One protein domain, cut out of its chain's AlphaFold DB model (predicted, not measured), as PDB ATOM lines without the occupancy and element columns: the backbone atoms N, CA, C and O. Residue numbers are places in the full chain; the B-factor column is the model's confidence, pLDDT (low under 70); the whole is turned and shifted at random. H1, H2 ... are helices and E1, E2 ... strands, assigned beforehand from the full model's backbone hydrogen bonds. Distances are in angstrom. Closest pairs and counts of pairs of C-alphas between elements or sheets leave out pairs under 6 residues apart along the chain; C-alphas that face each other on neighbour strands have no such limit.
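AT A GLANCE: This is residues 37 to 126 of the 128 residues of an uncharacterized protein of Bowmanella sp. JS7-9 (UniProt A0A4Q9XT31). Two antiparallel sheets lie partly face to face as a small, elongated sandwich: E1 E2 E7 E4, in that order, make one sheet and E3 E6 E5 the other, the strands of the one at 20 degrees to those of the other. The long strand E7 starts beside E2 and runs on beside E4; beyond it residues 116 to 122 stick out as a free loop, and tiny H2 folds back to graze the first sheet. The printed part has 90 residues, with seven named strands and two named helices in the order E1, E2, E3, H1, E4, E5, E6, E7, H2, and its class is mostly strand. It is only just compact, close to loose, with a radius of gyration of the C-alphas of 14.1 A and spans of 47 by 25 by 19 A.

HOW THE PARTS SIT: Residues 39 to 40 pair briefly, antiparallel, with residues 62 to 63 of E3, residues 60 to 65. E1, residues 44 to 46, and E2, residues 51 to 53, are a hairpin, with N 46 and O 51 within hydrogen-bond range at 2.8 A. E2 is the antiparallel neighbour of E7, residues 103 to 113, at 124 degrees, with N 104 and O 52 2.8 A apart. The pairing is staggered: E7 pairs with E2 over residues 103 to 104 and with E4, residues 75 to 82, over residues 105 to 112, where N 77 and O 110 are 2.7 A apart. This sheet is twisted, its C-alphas up to 4.2 A off its best plane. In the other sheet E6, residues 93 to 98, is the inner strand; N 62 of E3 and O 96 are 2.9 A apart. E6 forms a hairpin with E5, residues 85 to 90, with N 88 and O 95 2.9 A apart. Across the sandwich, two sheets face to face, the closest C-alphas of E6 and E7 are those of Ile 98 and Phe 104, 6.4 A apart. H1, residues 66 to 69, is on neither sheet, only just so for E3 E6 E5 with 4 pairs of C-alphas within 10 A. H2, residues 123 to 126, only grazes the sheet E1 E2 E7 E4; its closest C-alpha pair with E7 is Phe 111 and Ile 126, 7.7 A. Both helices are too short for an O i to N i+4 pair; in each the one O i to N i+3 pair is within range.

IN THESE COORDINATES: E1 begins at C-alpha 44 (-26.913, 18.938, -48.265). E3 is 16.1 A long, E4 21.8 A, E5 16.5 A, E6 15.5 A and E7 30.5 A. E7 ends at C-alpha 113 (-2.452, 39.474, -40.359), and H2 at C-alpha 126 (-9.605, 36.317, -35.862).

THE WHOLE: The C-alphas of Glu 57 and Asp 117 are the two farthest apart, 47.3 A. The printed part has no cut and no long link. Mean pLDDT of the printed part is 88.5, and residue 56 alone is under 70.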
ATOM      1  N   ARG A  37     -23.317  32.308 -40.820       85.38
ATOM      2  CA  ARG A  37     -23.324  31.075 -41.612       85.38
ATOM      3  C   ARG A  37     -22.912  31.407 -43.032       85.38
ATOM      4  O   ARG A  37     -23.411  32.401 -43.553       85.38
ATOM      5  N   PRO A  38     -22.036  30.600 -43.651       88.94
ATOM      6  CA  PRO A  38     -21.767  30.776 -45.062       88.94
ATOM      7  C   PRO A  38     -23.056  30.551 -45.848       88.94
ATOM      8  O   PRO A  38     -23.850  29.656 -45.528       88.94
ATOM      9  N   GLU A  39     -23.255  31.352 -46.885       91.38
ATOM     10  CA  GLU A  39     -24.291  31.068 -47.866       91.38
ATOM     11  C   GLU A  39     -23.892  29.811 -48.638       91.38
ATOM     12  O   GLU A  39     -22.709  29.570 -48.885       91.38
ATOM     13  N   HIS A  40     -24.862  28.981 -49.016       89.81
ATOM     14  CA  HIS A  40     -24.566  27.816 -49.834       89.81
ATOM     15  C   HIS A  40     -25.709  27.456 -50.778       89.81
ATOM     16  O   HIS A  40     -26.884  27.557 -50.428       89.81
ATOM     17  N   SER A  41     -25.352  26.959 -51.961       89.38
ATOM     18  CA  SER A  41     -26.285  26.357 -52.925       89.38
ATOM     19  C   SER A  41     -26.268  24.824 -52.896       89.38
ATOM     20  O   SER A  41     -26.886  24.172 -53.736       89.38
ATOM     21  N   CYS A  42     -25.550  24.241 -51.932       87.12
ATOM     22  CA  CYS A  42     -25.379  22.799 -51.795       87.12
ATOM     23  C   CYS A  42     -26.684  22.088 -51.434       87.12
ATOM     24  O   CYS A  42     -27.487  22.599 -50.652       87.12
ATOM     25  N   PHE A  43     -26.858  20.891 -51.993       80.62
ATOM     26  CA  PHE A  43     -28.016  20.028 -51.774       80.62
ATOM     27  C   PHE A  43     -28.138  19.599 -50.307       80.62
ATOM     28  O   PHE A  43     -29.228  19.615 -49.737       80.62
ATOM     29  N   GLU A  44     -27.008  19.250 -49.690       83.62
ATOM     30  CA  GLU A  44     -26.913  18.938 -48.265       83.62
ATOM     31  C   GLU A  44     -25.714  19.672 -47.653       83.62
ATOM     32  O   GLU A  44     -24.610  19.659 -48.203       83.62
ATOM     33  N   ALA A  45     -25.937  20.305 -46.500       83.50
ATOM     34  CA  ALA A  45     -24.894  20.907 -45.680       83.50
ATOM     35  C   ALA A  45     -25.097  20.488 -44.217       83.50
ATOM     36  O   ALA A  45     -26.121  20.795 -43.604       83.50
ATOM     37  N   ASP A  46     -24.109  19.794 -43.653       85.94
ATOM     38  CA  ASP A  46     -24.033  19.448 -42.234       85.94
ATOM     39  C   ASP A  46     -22.796  20.122 -41.634       85.94
ATOM     40  O   ASP A  46     -21.689  19.576 -41.639       85.94
ATOM     41  N   LEU A  47     -22.993  21.340 -41.122       82.62
ATOM     42  CA  LEU A  47     -21.930  22.147 -40.516       82.62
ATOM     43  C   LEU A  47     -21.328  21.471 -39.277       82.62
ATOM     44  O   LEU A  47     -20.140  21.632 -39.022       82.62
ATOM     45  N   SER A  48     -22.104  20.649 -38.558       82.88
ATOM     46  CA  SER A  48     -21.635  19.929 -37.361       82.88
ATOM     47  C   SER A  48     -20.647  18.803 -37.669       82.88
ATOM     48  O   SER A  48     -19.941  18.330 -36.780       82.88
ATOM     49  N   LYS A  49     -20.615  18.359 -38.930       84.44
ATOM     50  CA  LYS A  49     -19.659  17.376 -39.455       84.44
ATOM     51  C   LYS A  49     -18.751  17.965 -40.524       84.44
ATOM     52  O   LYS A  49     -18.033  17.195 -41.176       84.44
ATOM     53  N   ASN A  50     -18.848  19.280 -40.731       86.75
ATOM     54  CA  ASN A  50     -18.103  20.034 -41.716       86.75
ATOM     55  C   ASN A  50     -18.175  19.370 -43.094       86.75
ATOM     56  O   ASN A  50     -17.193  18.865 -43.642       86.75
ATOM     57  N   HIS A  51     -19.401  19.265 -43.592       88.12
ATOM     58  CA  HIS A  51     -19.703  18.461 -44.755       88.12
ATOM     59  C   HIS A  51     -20.686  19.165 -45.675       88.12
ATOM     60  O   HIS A  51     -21.769  19.557 -45.245       88.12
ATOM     61  N   PHE A  52     -20.306  19.276 -46.942       88.31
ATOM     62  CA  PHE A  52     -21.080  19.927 -47.988       88.31
ATOM     63  C   PHE A  52     -21.179  18.995 -49.195       88.31
ATOM     64  O   PHE A  52     -20.180  18.399 -49.604       88.31
ATOM     65  N   PHE A  53     -22.369  18.873 -49.778       86.75
ATOM     66  CA  PHE A  53     -22.629  18.012 -50.928       86.75
ATOM     67  C   PHE A  53     -23.437  18.717 -52.010       86.75
ATOM     68  O   PHE A  53     -24.478  19.312 -51.728       86.75
ATOM     69  N   ALA A  54     -22.990  18.575 -53.258       82.06
ATOM     70  CA  ALA A  54     -23.567  19.252 -54.419       82.06
ATOM     71  C   ALA A  54     -24.655  18.453 -55.175       82.06
ATOM     72  O   ALA A  54     -25.434  19.064 -55.891       82.06
ATOM     73  N   PHE A  55     -24.707  17.122 -55.009       74.69
ATOM     74  CA  PHE A  55     -25.497  16.121 -55.767       74.69
ATOM     75  C   PHE A  55     -26.805  16.598 -56.456       74.69
ATOM     76  O   PHE A  55     -27.582  17.316 -55.828       74.69
ATOM     77  N   PRO A  56     -27.192  16.076 -57.650       64.75
ATOM     78  CA  PRO A  56     -26.446  15.236 -58.603       64.75
ATOM     79  C   PRO A  56     -26.017  15.935 -59.905       64.75
ATOM     80  O   PRO A  56     -25.272  15.340 -60.680       64.75
ATOM     81  N   GLU A  57     -26.524  17.131 -60.208       75.62
ATOM     82  CA  GLU A  57     -26.510  17.650 -61.590       75.62
ATOM     83  C   GLU A  57     -25.706  18.939 -61.777       75.62
ATOM     84  O   GLU A  57     -25.382  19.288 -62.912       75.62
ATOM     85  N   GLN A  58     -25.353  19.633 -60.695       85.75
ATOM     86  CA  GLN A  58     -24.630  20.899 -60.764       85.75
ATOM     87  C   GLN A  58     -23.664  21.056 -59.597       85.75
ATOM     88  O   GLN A  58     -23.885  20.507 -58.517       85.75
ATOM     89  N   ASP A  59     -22.600  21.815 -59.832       92.12
ATOM     90  CA  ASP A  59     -21.689  22.239 -58.779       92.12
ATOM     91  C   ASP A  59     -22.458  23.074 -57.747       92.12
ATOM     92  O   ASP A  59     -23.441  23.748 -58.078       92.12
ATOM     93  N   CYS A  60     -22.012  23.041 -56.495       92.06
ATOM     94  CA  CYS A  60     -22.514  23.954 -55.479       92.06
ATOM     95  C   CYS A  60     -21.434  24.919 -55.019       92.06
ATOM     96  O   CYS A  60     -20.245  24.626 -55.084       92.06
ATOM     97  N   GLU A  61     -21.854  26.075 -54.535       93.75
ATOM     98  CA  GLU A  61     -20.970  27.086 -53.980       93.75
ATOM     99  C   GLU A  61     -21.239  27.208 -52.487       93.75
ATOM    100  O   GLU A  61     -22.392  27.180 -52.054       93.75
ATOM    101  N   VAL A  62     -20.166  27.337 -51.712       93.25
ATOM    102  CA  VAL A  62     -20.191  27.771 -50.317       93.25
ATOM    103  C   VAL A  62     -19.456  29.100 -50.260       93.25
ATOM    104  O   VAL A  62     -18.274  29.175 -50.599       93.25
ATOM    105  N   ILE A  63     -20.163  30.153 -49.866       93.81
ATOM    106  CA  ILE A  63     -19.682  31.530 -49.899       93.81
ATOM    107  C   ILE A  63     -19.492  32.010 -48.466       93.81
ATOM    108  O   ILE A  63     -20.437  32.100 -47.683       93.81
ATOM    109  N   PHE A  64     -18.251  32.342 -48.136       92.25
ATOM    110  CA  PHE A  64     -17.898  33.016 -46.896       92.25
ATOM    111  C   PHE A  64     -17.657  34.493 -47.206       92.25
ATOM    112  O   PHE A  64     -16.645  34.823 -47.825       92.25
ATOM    113  N   ASP A  65     -18.548  35.382 -46.764       92.75
ATOM    114  CA  ASP A  65     -18.294  36.826 -46.819       92.75
ATOM    115  C   ASP A  65     -17.511  37.251 -45.576       92.75
ATOM    116  O   ASP A  65     -18.045  37.289 -44.470       92.75
ATOM    117  N   SER A  66     -16.222  37.550 -45.740       90.62
ATOM    118  CA  SER A  66     -15.356  37.934 -44.624       90.62
ATOM    119  C   SER A  66     -15.852  39.183 -43.894       90.62
ATOM    120  O   SER A  66     -15.539  39.363 -42.722       90.62
ATOM    121  N   ASN A  67     -16.657  40.039 -44.535       90.50
ATOM    122  CA  ASN A  67     -17.226  41.207 -43.864       90.50
ATOM    123  C   ASN A  67     -18.207  40.839 -42.750       90.50
ATOM    124  O   ASN A  67     -18.423  41.665 -41.862       90.50
ATOM    125  N   ASP A  68     -18.773  39.637 -42.766       89.12
ATOM    126  CA  ASP A  68     -19.760  39.240 -41.768       89.12
ATOM    127  C   ASP A  68     -19.107  38.680 -40.511       89.12
ATOM    128  O   ASP A  68     -19.618  38.901 -39.422       89.12
ATOM    129  N   TRP A  69     -17.967  38.002 -40.643       89.88
ATOM    130  CA  TRP A  69     -17.427  37.169 -39.567       89.88
ATOM    131  C   TRP A  69     -15.933  37.325 -39.302       89.88
ATOM    132  O   TRP A  69     -15.472  36.842 -38.275       89.88
ATOM    133  N   LEU A  70     -15.164  37.949 -40.199       93.56
ATOM    134  CA  LEU A  70     -13.712  38.073 -40.069       93.56
ATOM    135  C   LEU A  70     -13.338  39.469 -39.568       93.56
ATOM    136  O   LEU A  70     -13.781  40.475 -40.128       93.56
ATOM    137  N   SER A  71     -12.513  39.543 -38.529       92.00
ATOM    138  CA  SER A  71     -11.981  40.813 -38.035       92.00
ATOM    139  C   SER A  71     -11.191  41.541 -39.137       92.00
ATOM    140  O   SER A  71     -10.571  40.913 -39.995       92.00
ATOM    141  N   SER A  72     -11.240  42.878 -39.158       89.62
ATOM    142  CA  SER A  72     -10.726  43.693 -40.278       89.62
ATOM    143  C   SER A  72      -9.222  43.576 -40.501       89.62
ATOM    144  O   SER A  72      -8.746  43.858 -41.599       89.62
ATOM    145  N   ASP A  73      -8.495  43.169 -39.465       90.38
ATOM    146  CA  ASP A  73      -7.037  43.052 -39.483       90.38
ATOM    147  C   ASP A  73      -6.578  41.682 -40.000       90.38
ATOM    148  O   ASP A  73      -5.379  41.398 -40.069       90.38
ATOM    149  N   TRP A  74      -7.536  40.832 -40.378       92.50
ATOM    150  CA  TRP A  74      -7.314  39.473 -40.833       92.50
ATOM    151  C   TRP A  74      -7.788  39.271 -42.265       92.50
ATOM    152  O   TRP A  74      -8.800  39.797 -42.720       92.50
ATOM    153  N   GLN A  75      -7.064  38.416 -42.977       91.62
ATOM    154  CA  GLN A  75      -7.457  37.923 -44.289       91.62
ATOM    155  C   GLN A  75      -7.326  36.407 -44.331       91.62
ATOM    156  O   GLN A  75      -6.386  35.829 -43.787       91.62
ATOM    157  N   VAL A  76      -8.226  35.742 -45.054       91.38
ATOM    158  CA  VAL A  76      -7.998  34.343 -45.422       91.38
ATOM    159  C   VAL A  76      -6.757  34.305 -46.319       91.38
ATOM    160  O   VAL A  76      -6.646  35.092 -47.254       91.38
ATOM    161  N   LYS A  77      -5.835  33.376 -46.108       90.62
ATOM    162  CA  LYS A  77      -4.651  33.167 -46.953       90.62
ATOM    163  C   LYS A  77      -4.753  31.885 -47.763       90.62
ATOM    164  O   LYS A  77      -4.400  31.859 -48.941       90.62
ATOM    165  N   ARG A  78      -5.247  30.816 -47.141       90.94
ATOM    166  CA  ARG A  78      -5.340  29.487 -47.753       90.94
ATOM    167  C   ARG A  78      -6.533  28.729 -47.193       90.94
ATOM    168  O   ARG A  78      -6.878  28.896 -46.030       90.94
ATOM    169  N   VAL A  79      -7.110  27.868 -48.023       92.38
ATOM    170  CA  VAL A  79      -8.124  26.892 -47.626       92.38
ATOM    171  C   VAL A  79      -7.647  25.518 -48.070       92.38
ATOM    172  O   VAL A  79      -7.187  25.347 -49.199       92.38
ATOM    173  N   MET A  80      -7.735  24.554 -47.169       93.06
ATOM    174  CA  MET A  80      -7.434  23.148 -47.401       93.06
ATOM    175  C   MET A  80      -8.673  22.338 -47.049       93.06
ATOM    176  O   MET A  80      -9.399  22.691 -46.126       93.06
ATOM    177  N   GLY A  81      -8.912  21.249 -47.766       92.19
ATOM    178  CA  GLY A  81     -10.057  20.382 -47.537       92.19
ATOM    179  C   GLY A  81      -9.957  19.095 -48.336       92.19
ATOM    180  O   GLY A  81      -9.055  18.930 -49.159       92.19
ATOM    181  N   ASN A  82     -10.885  18.183 -48.071       90.94
ATOM    182  CA  ASN A  82     -11.004  16.913 -48.773       90.94
ATOM    183  C   ASN A  82     -12.193  16.962 -49.730       90.94
ATOM    184  O   ASN A  82     -13.237  17.508 -49.381       90.94
ATOM    185  N   GLY A  83     -12.043  16.340 -50.898       89.00
ATOM    186  CA  GLY A  83     -13.048  16.348 -51.958       89.00
ATOM    187  C   GLY A  83     -12.527  16.973 -53.244       89.00
ATOM    188  O   GLY A  83     -11.349  17.326 -53.335       89.00
ATOM    189  N   THR A  84     -13.415  17.122 -54.222       89.94
ATOM    190  CA  THR A  84     -13.120  17.869 -55.447       89.94
ATOM    191  C   THR A  84     -13.778  19.233 -55.344       89.94
ATOM    192  O   THR A  84     -15.000  19.333 -55.235       89.94
ATOM    193  N   PHE A  85     -12.948  20.268 -55.282       92.56
ATOM    194  CA  PHE A  85     -13.393  21.642 -55.141       92.56
ATOM    195  C   PHE A  85     -12.399  22.595 -55.802       92.56
ATOM    196  O   PHE A  85     -11.222  22.274 -55.996       92.56
ATOM    197  N   SER A  86     -12.870  23.797 -56.093       92.94
ATOM    198  CA  SER A  86     -12.051  24.930 -56.491       92.94
ATOM    199  C   SER A  86     -12.343  26.135 -55.603       92.94
ATOM    200  O   SER A  86     -13.341  26.184 -54.884       92.94
ATOM    201  N   LEU A  87     -11.417  27.092 -55.605       93.88
ATOM    202  CA  LEU A  87     -11.497  28.293 -54.785       93.88
ATOM    203  C   LEU A  87     -11.433  29.519 -55.680       93.88
ATOM    204  O   LEU A  87     -10.547  29.636 -56.529       93.88
ATOM    205  N   LYS A  88     -12.319  30.470 -55.416       94.50
ATOM    206  CA  LYS A  88     -12.304  31.798 -56.017       94.50
ATOM    207  C   LYS A  88     -12.389  32.840 -54.911       94.50
ATOM    208  O   LYS A  88     -13.093  32.655 -53.923       94.50
ATOM    209  N   ARG A  89     -11.653  33.938 -55.070       90.69
ATOM    210  CA  ARG A  89     -11.772  35.106 -54.198       90.69
ATOM    211  C   ARG A  89     -12.277  36.294 -54.990       90.69
ATOM    212  O   ARG A  89     -11.683  36.635 -56.011       90.69
ATOM    213  N   GLU A  90     -13.316  36.938 -54.478       90.62
ATOM    214  CA  GLU A  90     -13.896  38.152 -55.042       90.62
ATOM    215  C   GLU A  90     -14.138  39.167 -53.929       90.62
ATOM    216  O   GLU A  90     -15.018  38.978 -53.100       90.62
ATOM    217  N   ALA A  91     -13.361  40.253 -53.897       89.12
ATOM    218  CA  ALA A  91     -13.433  41.240 -52.815       89.12
ATOM    219  C   ALA A  91     -13.353  40.574 -51.418       89.12
ATOM    220  O   ALA A  91     -12.310  40.004 -51.093       89.12
ATOM    221  N   SER A  92     -14.423  40.641 -50.616       90.31
ATOM    222  CA  SER A  92     -14.540  40.011 -49.290       90.31
ATOM    223  C   SER A  92     -15.011  38.554 -49.329       90.31
ATOM    224  O   SER A  92     -14.999  37.869 -48.309       90.31
ATOM    225  N   GLN A  93     -15.424  38.050 -50.488       93.19
ATOM    226  CA  GLN A  93     -15.989  36.718 -50.615       93.19
ATOM    227  C   GLN A  93     -14.909  35.685 -50.924       93.19
ATOM    228  O   GLN A  93     -14.149  35.792 -51.894       93.19
ATOM    229  N   LEU A  94     -14.877  34.641 -50.103       92.88
ATOM    230  CA  LEU A  94     -14.250  33.367 -50.417       92.88
ATOM    231  C   LEU A  94     -15.346  32.422 -50.917       92.88
ATOM    232  O   LEU A  94     -16.217  32.019 -50.150       92.88
ATOM    233  N   ILE A  95     -15.270  32.055 -52.191       95.25
ATOM    234  CA  ILE A  95     -16.212  31.152 -52.846       95.25
ATOM    235  C   ILE A  95     -15.526  29.796 -53.009       95.25
ATOM    236  O   ILE A  95     -14.479  29.691 -53.656       95.25
ATOM    237  N   ILE A  96     -16.108  28.766 -52.403       94.06
ATOM    238  CA  ILE A  96     -15.688  27.372 -52.542       94.06
ATOM    239  C   ILE A  96     -16.684  26.680 -53.467       94.06
ATOM    240  O   ILE A  96     -17.819  26.434 -53.068       94.06
ATOM    241  N   THR A  97     -16.262  26.361 -54.686       94.81
ATOM    242  CA  THR A  97     -17.083  25.614 -55.645       94.81
ATOM    243  C   THR A  97     -16.786  24.130 -55.494       94.81
ATOM    244  O   THR A  97     -15.634  23.720 -55.619       94.81
ATOM    245  N   ILE A  98     -17.807  23.334 -55.204       93.25
ATOM    246  CA  ILE A  98     -17.742  21.895 -54.956       93.25
ATOM    247  C   ILE A  98     -18.375  21.186 -56.146       93.25
ATOM    248  O   ILE A  98     -19.523  21.473 -56.489       93.25
ATOM    249  N   ASP A  99     -17.646  20.248 -56.741       90.06
ATOM    250  CA  ASP A  99     -18.090  19.549 -57.947       90.06
ATOM    251  C   ASP A  99     -19.383  18.749 -57.708       90.06
ATOM    252  O   ASP A  99     -19.536  18.089 -56.675       90.06
ATOM    253  N   ALA A 100     -20.269  18.710 -58.708       84.62
ATOM    254  CA  ALA A 100     -21.576  18.034 -58.663       84.62
ATOM    255  C   ALA A 100     -21.546  16.571 -58.169       84.62
ATOM    256  O   ALA A 100     -22.463  16.100 -57.493       84.62
ATOM    257  N   ALA A 101     -20.490  15.831 -58.521       79.88
ATOM    258  CA  ALA A 101     -20.308  14.423 -58.162       79.88
ATOM    259  C   ALA A 101     -19.565  14.220 -56.826       79.88
ATOM    260  O   ALA A 101     -19.338  13.080 -56.412       79.88
ATOM    261  N   GLY A 102     -19.138  15.307 -56.182       78.75
ATOM    262  CA  GLY A 102     -18.276  15.307 -55.011       78.75
ATOM    263  C   GLY A 102     -18.987  15.669 -53.709       78.75
ATOM    264  O   GLY A 102     -20.085  16.223 -53.670       78.75
ATOM    265  N   GLY A 103     -18.303  15.355 -52.613       84.12
ATOM    266  CA  GLY A 103     -18.520  15.993 -51.322       84.12
ATOM    267  C   GLY A 103     -17.278  16.780 -50.941       84.12
ATOM    268  O   GLY A 103     -16.169  16.400 -51.321       84.12
ATOM    269  N   PHE A 104     -17.467  17.847 -50.178       90.94
ATOM    270  CA  PHE A 104     -16.394  18.664 -49.636       90.94
ATOM    271  C   PHE A 104     -16.431  18.647 -48.114       90.94
ATOM    272  O   PHE A 104     -17.490  18.761 -47.490       90.94
ATOM    273  N   ARG A 105     -15.247  18.512 -47.520       91.75
ATOM    274  CA  ARG A 105     -15.014  18.715 -46.092       91.75
ATOM    275  C   ARG A 105     -13.921  19.749 -45.926       91.75
ATOM    276  O   ARG A 105     -12.801  19.522 -46.390       91.75
ATOM    277  N   LEU A 106     -14.234  20.858 -45.263       91.88
ATOM    278  CA  LEU A 106     -13.250  21.883 -44.934       91.88
ATOM    279  C   LEU A 106     -12.217  21.249 -43.994       91.88
ATOM    280  O   LEU A 106     -12.569  20.577 -43.036       91.88
ATOM    281  N   GLY A 107     -10.937  21.369 -44.291       93.94
ATOM    282  CA  GLY A 107      -9.873  20.819 -43.454       93.94
ATOM    283  C   GLY A 107      -9.320  21.902 -42.553       93.94
ATOM    284  O   GLY A 107      -9.574  21.927 -41.357       93.94
ATOM    285  N   THR A 108      -8.598  22.834 -43.162       94.56
ATOM    286  CA  THR A 108      -7.876  23.889 -42.452       94.56
ATOM    287  C   THR A 108      -8.009  25.188 -43.223       94.56
ATOM    288  O   THR A 108      -7.901  25.196 -44.453       94.56
ATOM    289  N   LEU A 109      -8.207  26.295 -42.513       93.50
ATOM    290  CA  LEU A 109      -8.024  27.632 -43.064       93.50
ATOM    291  C   LEU A 109      -6.785  28.250 -42.451       93.50
ATOM    292  O   LEU A 109      -6.554  28.147 -41.253       93.50
ATOM    293  N   VAL A 110      -6.003  28.909 -43.293       92.94
ATOM    294  CA  VAL A 110      -4.896  29.741 -42.840       92.94
ATOM    295  C   VAL A 110      -5.359  31.176 -42.931       92.94
ATOM    296  O   VAL A 110      -5.714  31.630 -44.021       92.94
ATOM    297  N   PHE A 111      -5.342  31.875 -41.808       92.75
ATOM    298  CA  PHE A 111      -5.570  33.308 -41.722       92.75
ATOM    299  C   PHE A 111      -4.238  34.022 -41.615       92.75
ATOM    300  O   PHE A 111      -3.290  33.467 -41.067       92.75
ATOM    301  N   SER A 112      -4.163  35.236 -42.143       92.62
ATOM    302  CA  SER A 112      -2.978  36.066 -41.984       92.62
ATOM    303  C   SER A 112      -3.314  37.477 -41.551       92.62
ATOM    304  O   SER A 112      -4.338  38.010 -41.980       92.62
ATOM    305  N   THR A 113      -2.421  38.070 -40.771       91.44
ATOM    306  CA  THR A 113      -2.452  39.474 -40.359       91.44
ATOM    307  C   THR A 113      -1.052  40.078 -40.479       91.44
ATOM    308  O   THR A 113      -0.058  39.349 -40.453       91.44
ATOM    309  N   ASP A 114      -0.974  41.400 -40.595       90.25
ATOM    310  CA  ASP A 114       0.284  42.161 -40.622       90.25
ATOM    311  C   ASP A 114       0.797  42.499 -39.203       90.25
ATOM    312  O   ASP A 114       1.679  43.342 -39.040       90.25
ATOM    313  N   ALA A 115       0.225  41.883 -38.161       85.56
ATOM    314  CA  ALA A 115       0.679  42.057 -36.787       85.56
ATOM    315  C   ALA A 115       2.139  41.597 -36.608       85.56
ATOM    316  O   ALA A 115       2.543  40.536 -37.084       85.56
ATOM    317  N   GLU A 116       2.923  42.395 -35.877       79.44
ATOM    318  CA  GLU A 116       4.342  42.116 -35.609       79.44
ATOM    319  C   GLU A 116       4.552  41.057 -34.508       79.44
ATOM    320  O   GLU A 116       5.631  40.468 -34.423       79.44
ATOM    321  N   ASP A 117       3.534  40.812 -33.674       80.75
ATOM    322  CA  ASP A 117       3.538  39.824 -32.594       80.75
ATOM    323  C   ASP A 117       2.365  38.849 -32.764       80.75
ATOM    324  O   ASP A 117       1.210  39.264 -32.863       80.75
ATOM    325  N   CYS A 118       2.683  37.554 -32.802       79.69
ATOM    326  CA  CYS A 118       1.725  36.467 -33.004       79.69
ATOM    327  C   CYS A 118       1.497  35.629 -31.743       79.69
ATOM    328  O   CYS A 118       0.862  34.574 -31.813       79.69
ATOM    329  N   ASN A 119       2.087  36.028 -30.615       78.56
ATOM    330  CA  ASN A 119       1.928  35.288 -29.377       78.56
ATOM    331  C   ASN A 119       0.476  35.401 -28.892       78.56
ATOM    332  O   ASN A 119      -0.134  36.463 -28.955       78.56
ATOM    333  N   ASP A 120      -0.064  34.281 -28.416       82.19
ATOM    334  CA  ASP A 120      -1.376  34.177 -27.768       82.19
ATOM    335  C   ASP A 120      -2.623  34.442 -28.636       82.19
ATOM    336  O   ASP A 120      -3.721  34.479 -28.083       82.19
ATOM    337  N   ILE A 121      -2.502  34.515 -29.971       86.44
ATOM    338  CA  ILE A 121      -3.665  34.670 -30.866       86.44
ATOM    339  C   ILE A 121      -4.647  33.505 -30.689       86.44
ATOM    340  O   ILE A 121      -4.309  32.341 -30.923       86.44
ATOM    341  N   GLN A 122      -5.880  33.834 -30.316       86.25
ATOM    342  CA  GLN A 122      -7.010  32.917 -30.248       86.25
ATOM    343  C   GLN A 122      -7.884  33.045 -31.495       86.25
ATOM    344  O   GLN A 122      -7.878  34.052 -32.199       86.25
ATOM    345  N   LEU A 123      -8.707  32.027 -31.756       84.31
ATOM    346  CA  LEU A 123      -9.674  32.079 -32.854       84.31
ATOM    347  C   LEU A 123     -10.668  33.248 -32.695       84.31
ATOM    348  O   LEU A 123     -11.085  33.832 -33.688       84.31
ATOM    349  N   GLU A 124     -10.998  33.622 -31.459       86.19
ATOM    350  CA  GLU A 124     -11.846  34.781 -31.142       86.19
ATOM    351  C   GLU A 124     -11.232  36.118 -31.594       86.19
ATOM    352  O   GLU A 124     -11.977  37.034 -31.913       86.19
ATOM    353  N   ASP A 125      -9.900  36.220 -31.695       87.88
ATOM    354  CA  ASP A 125      -9.222  37.431 -32.189       87.88
ATOM    355  C   ASP A 125      -9.277  37.548 -33.723       87.88
ATOM    356  O   ASP A 125      -9.077  38.626 -34.294       87.88
ATOM    357  N   ILE A 126      -9.511  36.420 -34.402       89.25
ATOM    358  CA  ILE A 126      -9.605  36.317 -35.862       89.25
ATOM    359  C   ILE A 126     -11.030  36.638 -36.322       89.25
ATOM    360  O   ILE A 126     -11.219  37.252 -37.375       89.25
TER     361      ILE A 126